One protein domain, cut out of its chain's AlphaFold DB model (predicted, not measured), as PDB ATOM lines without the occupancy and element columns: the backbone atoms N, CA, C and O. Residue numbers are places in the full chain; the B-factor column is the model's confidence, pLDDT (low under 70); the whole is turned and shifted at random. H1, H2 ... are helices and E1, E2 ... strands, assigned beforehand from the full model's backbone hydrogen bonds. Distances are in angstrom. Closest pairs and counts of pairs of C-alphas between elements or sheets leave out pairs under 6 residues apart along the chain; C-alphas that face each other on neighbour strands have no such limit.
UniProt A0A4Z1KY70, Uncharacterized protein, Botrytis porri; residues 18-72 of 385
ATOM      1  N   TRP A  18      70.728  89.843  94.972       87.25
ATOM      2  CA  TRP A  18      72.126  90.083  94.627       87.25
ATOM      3  C   TRP A  18      72.945  90.431  95.871       87.25
ATOM      4  O   TRP A  18      72.415  90.917  96.869       87.25
ATOM      5  N   ILE A  19      74.254  90.202  95.795       88.12
ATOM      6  CA  ILE A  19      75.217  90.532  96.853       88.12
ATOM      7  C   ILE A  19      76.266  91.511  96.334       88.12
ATOM      8  O   ILE A  19      76.547  91.566  95.135       88.12
ATOM      9  N   GLU A  20      76.871  92.299  97.218       87.31
ATOM     10  CA  GLU A  20      77.973  93.171  96.816       87.31
ATOM     11  C   GLU A  20      79.237  92.359  96.505       87.31
ATOM     12  O   GLU A  20      79.551  91.379  97.179       87.31
ATOM     13  N   GLU A  21      80.043  92.818  95.541       87.12
ATOM     14  CA  GLU A  21      81.343  92.203  95.222       87.12
ATOM     15  C   GLU A  21      82.245  92.029  96.459       87.12
ATOM     16  O   GLU A  21      82.986  91.051  96.575       87.12
ATOM     17  N   LYS A  22      82.168  92.957  97.420       86.75
ATOM     18  CA  LYS A  22      82.919  92.871  98.680       86.75
ATOM     19  C   LYS A  22      82.465  91.707  99.556       86.75
ATOM     20  O   LYS A  22      83.302  91.060 100.179       86.75
ATOM     21  N   GLU A  23      81.162  91.453  99.616       87.00
ATOM     22  CA  GLU A  23      80.597  90.340 100.380       87.00
ATOM     23  C   GLU A  23      80.903  89.011  99.699       87.00
ATOM     24  O   GLU A  23      81.305  88.063 100.372       87.00
ATOM     25  N   PHE A  24      80.817  88.973  98.366       87.62
ATOM     26  CA  PHE A  24      81.215  87.810  97.581       87.62
ATOM     27  C   PHE A  24      82.656  87.391  97.896       87.62
ATOM     28  O   PHE A  24      82.889  86.261  98.311       87.62
ATOM     29  N   LYS A  25      83.608  88.331  97.840       86.88
ATOM     30  CA  LYS A  25      85.025  88.071  98.159       86.88
ATOM     31  C   LYS A  25      85.285  87.676  99.613       86.88
ATOM     32  O   LYS A  25      86.322  87.090  99.904       86.88
ATOM     33  N   LYS A  26      84.393  88.048 100.535       90.75
ATOM     34  CA  LYS A  26      84.548  87.763 101.967       90.75
ATOM     35  C   LYS A  26      84.055  86.365 102.329       90.75
ATOM     36  O   LYS A  26      84.693  85.697 103.136       90.75
ATOM     37  N   TYR A  27      82.907  85.963 101.791       87.50
ATOM     38  CA  TYR A  27      82.201  84.758 102.235       87.50
ATOM     39  C   TYR A  27      82.291  83.593 101.253       87.50
ATOM     40  O   TYR A  27      82.086  82.452 101.659       87.50
ATOM     41  N   TYR A  28      82.613  83.858  99.989       86.94
ATOM     42  CA  TYR A  28      82.656  82.842  98.950       86.94
ATOM     43  C   TYR A  28      84.072  82.668  98.416       86.94
ATOM     44  O   TYR A  28      84.840  83.615  98.255       86.94
ATOM     45  N   ASN A  29      84.414  81.420  98.114       87.00
ATOM     46  CA  ASN A  29      85.656  81.083  97.445       87.00
ATOM     47  C   ASN A  29      85.407  81.034  95.932       87.00
ATOM     48  O   ASN A  29      84.722  80.143  95.436       87.00
ATOM     49  N   GLU A  30      85.991  81.973  95.185       85.31
ATOM     50  CA  GLU A  30      85.805  82.105  93.728       85.31
ATOM     51  C   GLU A  30      86.121  80.811  92.957       85.31
ATOM     52  O   GLU A  30      85.553  80.552  91.897       85.31
ATOM     53  N   LYS A  31      86.999  79.953  93.496       88.81
ATOM     54  CA  LYS A  31      87.377  78.678  92.866       88.81
ATOM     55  C   LYS A  31      86.225  77.685  92.784       88.81
ATOM     56  O   LYS A  31      86.252  76.828  91.897       88.81
ATOM     57  N   ASP A  32      85.234  77.804  93.660       90.44
ATOM     58  CA  ASP A  32      84.077  76.913  93.699       90.44
ATOM     59  C   ASP A  32      83.032  77.263  92.630       90.44
ATOM     60  O   ASP A  32      82.110  76.488  92.392       90.44
ATOM     61  N   PHE A  33      83.221  78.373  91.912       90.56
ATOM     62  CA  PHE A  33      82.330  78.837  90.854       90.56
ATOM     63  C   PHE A  33      82.980  78.733  89.472       90.56
ATOM     64  O   PHE A  33      84.210  78.741  89.320       90.56
ATOM     65  N   TYR A  34      82.149  78.584  88.441       89.50
ATOM     66  CA  TYR A  34      82.568  78.757  87.053       89.50
ATOM     67  C   TYR A  34      82.909  80.224  86.764       89.50
ATOM     68  O   TYR A  34      82.611  81.121  87.553       89.50
ATOM     69  N   SER A  35      83.563  80.464  85.626       88.06
ATOM     70  CA  SER A  35      83.817  81.826  85.156       88.06
ATOM     71  C   SER A  35      82.496  82.599  85.068       88.06
ATOM     72  O   SER A  35      81.562  82.078  84.453       88.06
ATOM     73  N   PRO A  36      82.413  83.811  85.639       90.56
ATOM     74  CA  PRO A  36      81.153  84.528  85.711       90.56
ATOM     75  C   PRO A  36      80.655  84.958  84.335       90.56
ATOM     76  O   PRO A  36      81.428  85.403  83.479       90.56
ATOM     77  N   GLU A  37      79.340  84.910  84.162       88.19
ATOM     78  CA  GLU A  37      78.661  85.555  83.048       88.19
ATOM     79  C   GLU A  37      78.478  87.041  83.377       88.19
ATOM     80  O   GLU A  37      77.803  87.413  84.339       88.19
ATOM     81  N   ARG A  38      79.121  87.908  82.591       87.06
ATOM     82  CA  ARG A  38      79.110  89.356  82.824       87.06
ATOM     83  C   ARG A  38      77.902  89.997  82.179       87.06
ATOM     84  O   ARG A  38      77.757  89.966  80.957       87.06
ATOM     85  N   MET A  39      77.113  90.694  82.978       81.69
ATOM     86  CA  MET A  39      75.889  91.330  82.528       81.69
ATOM     87  C   MET A  39      75.917  92.836  82.835       81.69
ATOM     88  O   MET A  39      76.384  93.293  83.882       81.69
ATOM     89  N   ARG A  40      75.460  93.655  81.881       78.06
ATOM     90  CA  ARG A  40      75.360  95.112  82.064       78.06
ATOM     91  C   ARG A  40      74.035  95.448  82.709       78.06
ATOM     92  O   ARG A  40      73.006  95.031  82.192       78.06
ATOM     93  N   VAL A  41      74.072  96.241  83.773       73.50
ATOM     94  CA  VAL A  41      72.863  96.558  84.526       73.50
ATOM     95  C   VAL A  41      72.725  98.051  84.688       73.50
ATOM     96  O   VAL A  41      73.676  98.749  85.045       73.50
ATOM     97  N   SER A  42      71.517  98.528  84.438       68.50
ATOM     98  CA  SER A  42      71.103  99.891  84.724       68.50
ATOM     99  C   SER A  42      70.010  99.856  85.776       68.50
ATOM    100  O   SER A  42      69.077  99.055  85.675       68.50
ATOM    101  N   LYS A  43      70.100 100.741  86.768       69.00
ATOM    102  CA  LYS A  43      68.903 101.152  87.500       69.00
ATOM    103  C   LYS A  43      68.300 102.360  86.823       69.00
ATOM    104  O   LYS A  43      69.023 103.234  86.357       69.00
ATOM    105  N   GLU A  44      66.982 102.438  86.852       59.59
ATOM    106  CA  GLU A  44      66.245 103.618  86.401       59.59
ATOM    107  C   GLU A  44      66.638 104.875  87.198       59.59
ATOM    108  O   GLU A  44      66.703 105.975  86.656       59.59
ATOM    109  N   SER A  45      67.011 104.696  88.470       63.84
ATOM    110  CA  SER A  45      67.504 105.758  89.350       63.84
ATOM    111  C   SER A  45      68.967 106.154  89.117       63.84
ATOM    112  O   SER A  45      69.456 107.072  89.779       63.84
ATOM    113  N   ASP A  46      69.716 105.431  88.277       64.69
ATOM    114  CA  ASP A  46      71.143 105.693  88.120       64.69
ATOM    115  C   ASP A  46      71.390 106.926  87.239       64.69
ATOM    116  O   ASP A  46      70.758 107.097  86.193       64.69
ATOM    117  N   PRO A  47      72.338 107.807  87.619       64.88
ATOM    118  CA  PRO A  47      72.771 108.884  86.740       64.88
ATOM    119  C   PRO A  47      73.237 108.303  85.400       64.88
ATOM    120  O   PRO A  47      73.915 107.279  85.389       64.88
ATOM    121  N   LYS A  48      72.949 108.993  84.286       63.56
ATOM    122  CA  LYS A  48      73.219 108.533  82.901       63.56
ATOM    123  C   LYS A  48      74.650 108.020  82.634       63.56
ATOM    124  O   LYS A  48      74.857 107.278  81.680       63.56
ATOM    125  N   ASP A  49      75.615 108.380  83.481       59.78
ATOM    126  CA  ASP A  49      77.033 108.022  83.354       59.78
ATOM    127  C   ASP A  49      77.499 106.908  84.318       59.78
ATOM    128  O   ASP A  49      78.684 106.556  84.337       59.78
ATOM    129  N   VAL A  50      76.602 106.348  85.134       62.53
ATOM    130  CA  VAL A  50      76.907 105.243  86.052       62.53
ATOM    131  C   VAL A  50      76.560 103.926  85.369       62.53
ATOM    132  O   VAL A  50      75.406 103.525  85.285       62.53
ATOM    133  N   VAL A  51      77.589 103.231  84.884       63.06
ATOM    134  CA  VAL A  51      77.444 101.869  84.360       63.06
ATOM    135  C   VAL A  51      77.749 100.897  85.486       63.06
ATOM    136  O   VAL A  51      78.911 100.752  85.870       63.06
ATOM    137  N   ARG A  52      76.725 100.221  86.004       75.62
ATOM    138  CA  ARG A  52      76.907  99.090  86.915       75.62
ATOM    139  C   ARG A  52      77.055  97.795  86.123       75.62
ATOM    140  O   ARG A  52      76.572  97.659  84.996       75.62
ATOM    141  N   ARG A  53      77.794  96.854  86.697       83.94
ATOM    142  CA  ARG A  53      77.980  95.513  86.141       83.94
ATOM    143  C   ARG A  53      77.498  94.510  87.174       83.94
ATOM    144  O   ARG A  53      77.657  94.744  88.367       83.94
ATOM    145  N   MET A  54      76.890  93.434  86.713       88.25
ATOM    146  CA  MET A  54      76.483  92.317  87.549       88.25
ATOM    147  C   MET A  54      77.069  91.067  86.937       88.25
ATOM    148  O   MET A  54      76.877  90.811  85.750       88.25
ATOM    149  N   ASP A  55      77.766  90.307  87.756       89.75
ATOM    150  CA  ASP A  55      78.362  89.048  87.354       89.75
ATOM    151  C   ASP A  55      77.506  87.921  87.930       89.75
ATOM    152  O   ASP A  55      77.207  87.902  89.126       89.75
ATOM    153  N   LYS A  56      77.073  86.998  87.074       90.81
ATOM    154  CA  LYS A  56      76.355  85.793  87.482       90.81
ATOM    155  C   LYS A  56      77.356  84.655  87.643       90.81
ATOM    156  O   LYS A  56      78.027  84.277  86.684       90.81
ATOM    157  N   TYR A  57      77.439  84.113  88.848       89.62
ATOM    158  CA  TYR A  57      78.293  82.983  89.194       89.62
ATOM    159  C   TYR A  57      77.446  81.724  89.355       89.62
ATOM    160  O   TYR A  57      76.483  81.721  90.116       89.62
ATOM    161  N   GLU A  58      77.835  80.650  88.673       90.88
ATOM    162  CA  GLU A  58      77.253  79.315  88.833       90.88
ATOM    163  C   GLU A  58      78.212  78.436  89.641       90.88
ATOM    164  O   GLU A  58      79.411  78.372  89.340       90.88
ATOM    165  N   HIS A  59      77.714  77.784  90.690       91.88
ATOM    166  CA  HIS A  59      78.544  76.959  91.560       91.88
ATOM    167  C   HIS A  59      78.848  75.597  90.914       91.88
ATOM    168  O   HIS A  59      77.962  74.873  90.467       91.88
ATOM    169  N   LYS A  60      80.122  75.192  90.914       90.62
ATOM    170  CA  LYS A  60      80.607  74.003  90.189       90.62
ATOM    171  C   LYS A  60      80.009  72.695  90.680       90.62
ATOM    172  O   LYS A  60      79.770  71.791  89.886       90.62
ATOM    173  N   LYS A  61      79.819  72.570  91.995       89.31
ATOM    174  CA  LYS A  61      79.296  71.340  92.613       89.31
ATOM    175  C   LYS A  61      77.778  71.346  92.751       89.31
ATOM    176  O   LYS A  61      77.187  70.283  92.862       89.31
ATOM    177  N   ASN A  62      77.167  72.528  92.785       87.75
ATOM    178  CA  ASN A  62      75.743  72.679  93.049       87.75
ATOM    179  C   ASN A  62      75.154  73.644  92.024       87.75
ATOM    180  O   ASN A  62      75.193  74.853  92.221       87.75
ATOM    181  N   LYS A  63      74.647  73.096  90.922       82.44
ATOM    182  CA  LYS A  63      74.158  73.884  89.783       82.44
ATOM    183  C   LYS A  63      72.910  74.705  90.110       82.44
ATOM    184  O   LYS A  63      72.636  75.688  89.431       82.44
ATOM    185  N   ASP A  64      72.206  74.341  91.178       81.50
ATOM    186  CA  ASP A  64      71.026  75.068  91.644       81.50
ATOM    187  C   ASP A  64      71.412  76.351  92.399       81.50
ATOM    188  O   ASP A  64      70.573  77.220  92.626       81.50
ATOM    189  N   VAL A  65      72.691  76.502  92.768       83.88
ATOM    190  CA  VAL A  65      73.212  77.703  93.422       83.88
ATOM    191  C   VAL A  65      73.822  78.631  92.381       83.88
ATOM    192  O   VAL A  65      74.931  78.418  91.879       83.88
ATOM    193  N   TYR A  66      73.098  79.711  92.114       88.06
ATOM    194  CA  TYR A  66      73.565  80.853  91.345       88.06
ATOM    195  C   TYR A  66      73.614  82.102  92.223       88.06
ATOM    196  O   TYR A  66      72.726  82.356  93.033       88.06
ATOM    197  N   LEU A  67      74.661  82.901  92.043       88.94
ATOM    198  CA  LEU A  67      74.837  84.172  92.735       88.94
ATOM    199  C   LEU A  67      74.912  85.300  91.719       88.94
ATOM    200  O   LEU A  67      75.673  85.231  90.755       88.94
ATOM    201  N   HIS A  68      74.162  86.364  91.979       89.88
ATOM    202  CA  HIS A  68      74.295  87.623  91.264       89.88
ATOM    203  C   HIS A  68      75.140  88.564  92.113       89.88
ATOM    204  O   HIS A  68      74.773  88.909  93.235       89.88
ATOM    205  N   VAL A  69      76.301  88.942  91.595       88.69
ATOM    206  CA  VAL A  69      77.264  89.780  92.303       88.69
ATOM    207  C   VAL A  69      77.296  91.148  91.652       88.69
ATOM    208  O   VAL A  69      77.706  91.296  90.497       88.69
ATOM    209  N   LEU A  70      76.877  92.164  92.401       88.94
ATOM    210  CA  LEU A  70      76.886  93.536  91.932       88.94
ATOM    211  C   LEU A  70      78.297  94.101  92.045       88.94
ATOM    212  O   LEU A  70      78.826  94.305  93.142       88.94
ATOM    213  N   ILE A  71      78.872  94.420  90.891       84.38
ATOM    214  CA  ILE A  71      80.148  95.112  90.779       84.38
ATOM    215  C   ILE A  71      79.859  96.617  90.733       84.38
ATOM    216  O   ILE A  71      79.189  97.099  89.804       84.38
ATOM    217  N   PRO A  72      80.352  97.389  91.718       76.31
ATOM    218  CA  PRO A  72      80.165  98.828  91.742       76.31
ATOM    219  C   PRO A  72      80.679  99.465  90.448       76.31
ATOM    220  O   PRO A  72      81.832  99.299  90.054       76.31
TER     221      PRO A  72
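AT A GLANCE: This is residues 18 to 72 of the 385 residues of an uncharacterized protein of Botrytis porri (UniProt A0A4Z1KY70). A narrow three-stranded sheet, E1, E2 and E3, folds back and forth as two hairpins, and one short helix, H1, packs beside its edge strand E3, raised off the sheet and covering none of the strands. At one end of the sheet the loop between E1 and E2 sticks out with residues 44 to 49. The printed part has 55 residues, with one named helix and three named strands in the order H1 E1 E2 E3; the sheet's order is E1 - E2 - E3, all antiparallel. The class is mixed, helices and strands, with under half of the residues in named elements. The whole is only just loose, close to compact, with a radius of gyration of the C-alphas of 12.2 A, and it is only just elongated, spanning 39 by 20 by 15 A.

IN THESE COORDINATES: The printed part begins at Trp 18, and H1 follows as residues 21 to 27, from C-alpha 21 at (81.343, 92.203, 95.222), 10.3 A long from first to last C-alpha. E1 is residues 37 to 41, 12.5 A long, beginning at C-alpha 37 at (78.661, 85.555, 83.048). E2, the longest strand, is residues 52 to 58, 19.9 A long. E3 is residues 66 to 71, 15.7 A long, ending at C-alpha 71 at (80.148, 95.112, 90.779).

HOW THE PARTS SIT: E1, E2 and E3 form a meander, each strand the antiparallel neighbour of the one before. The sheet is only just strongly twisted, its C-alphas lying up to 4.1 A off the best plane. E1 and E2 are a hairpin, their directions 150 degrees apart; N 39 and O 54 are within hydrogen-bond range at 2.8 A, and N 56 and O 37 at 2.9 A. E2 and E3 are a hairpin at 156 degrees; N 57 and O 67 are within hydrogen-bond range at 2.8 A, and N 69 and O 55 at 2.8 A. E1 and E3 are the edge strands. H1 is on the sheet at a height over the sheet of 6.9 A, beside the strands and over none of them. The closest C-alphas of H1 and E3 are those of Glu 21 and Ile 71, 5.4 A apart. Just before H1, residues 19 to 20 make a short parallel pairing with residues 69 to 70 of E3. In H1 every O i to N i+4 pair is within hydrogen-bond range.

THE WHOLE: The two C-alphas farthest apart are those of Lys 48 and Lys 61, 38.9 A. The printed part has no cut, and no link is long: H1 to E1, E1 to E2 and E2 to E3 are short links of 9, 10 and 7 residues. Residues 44 to 49 stand free. The mean pLDDT of the printed part is 82.6, and residues 42 to 51 are under 70.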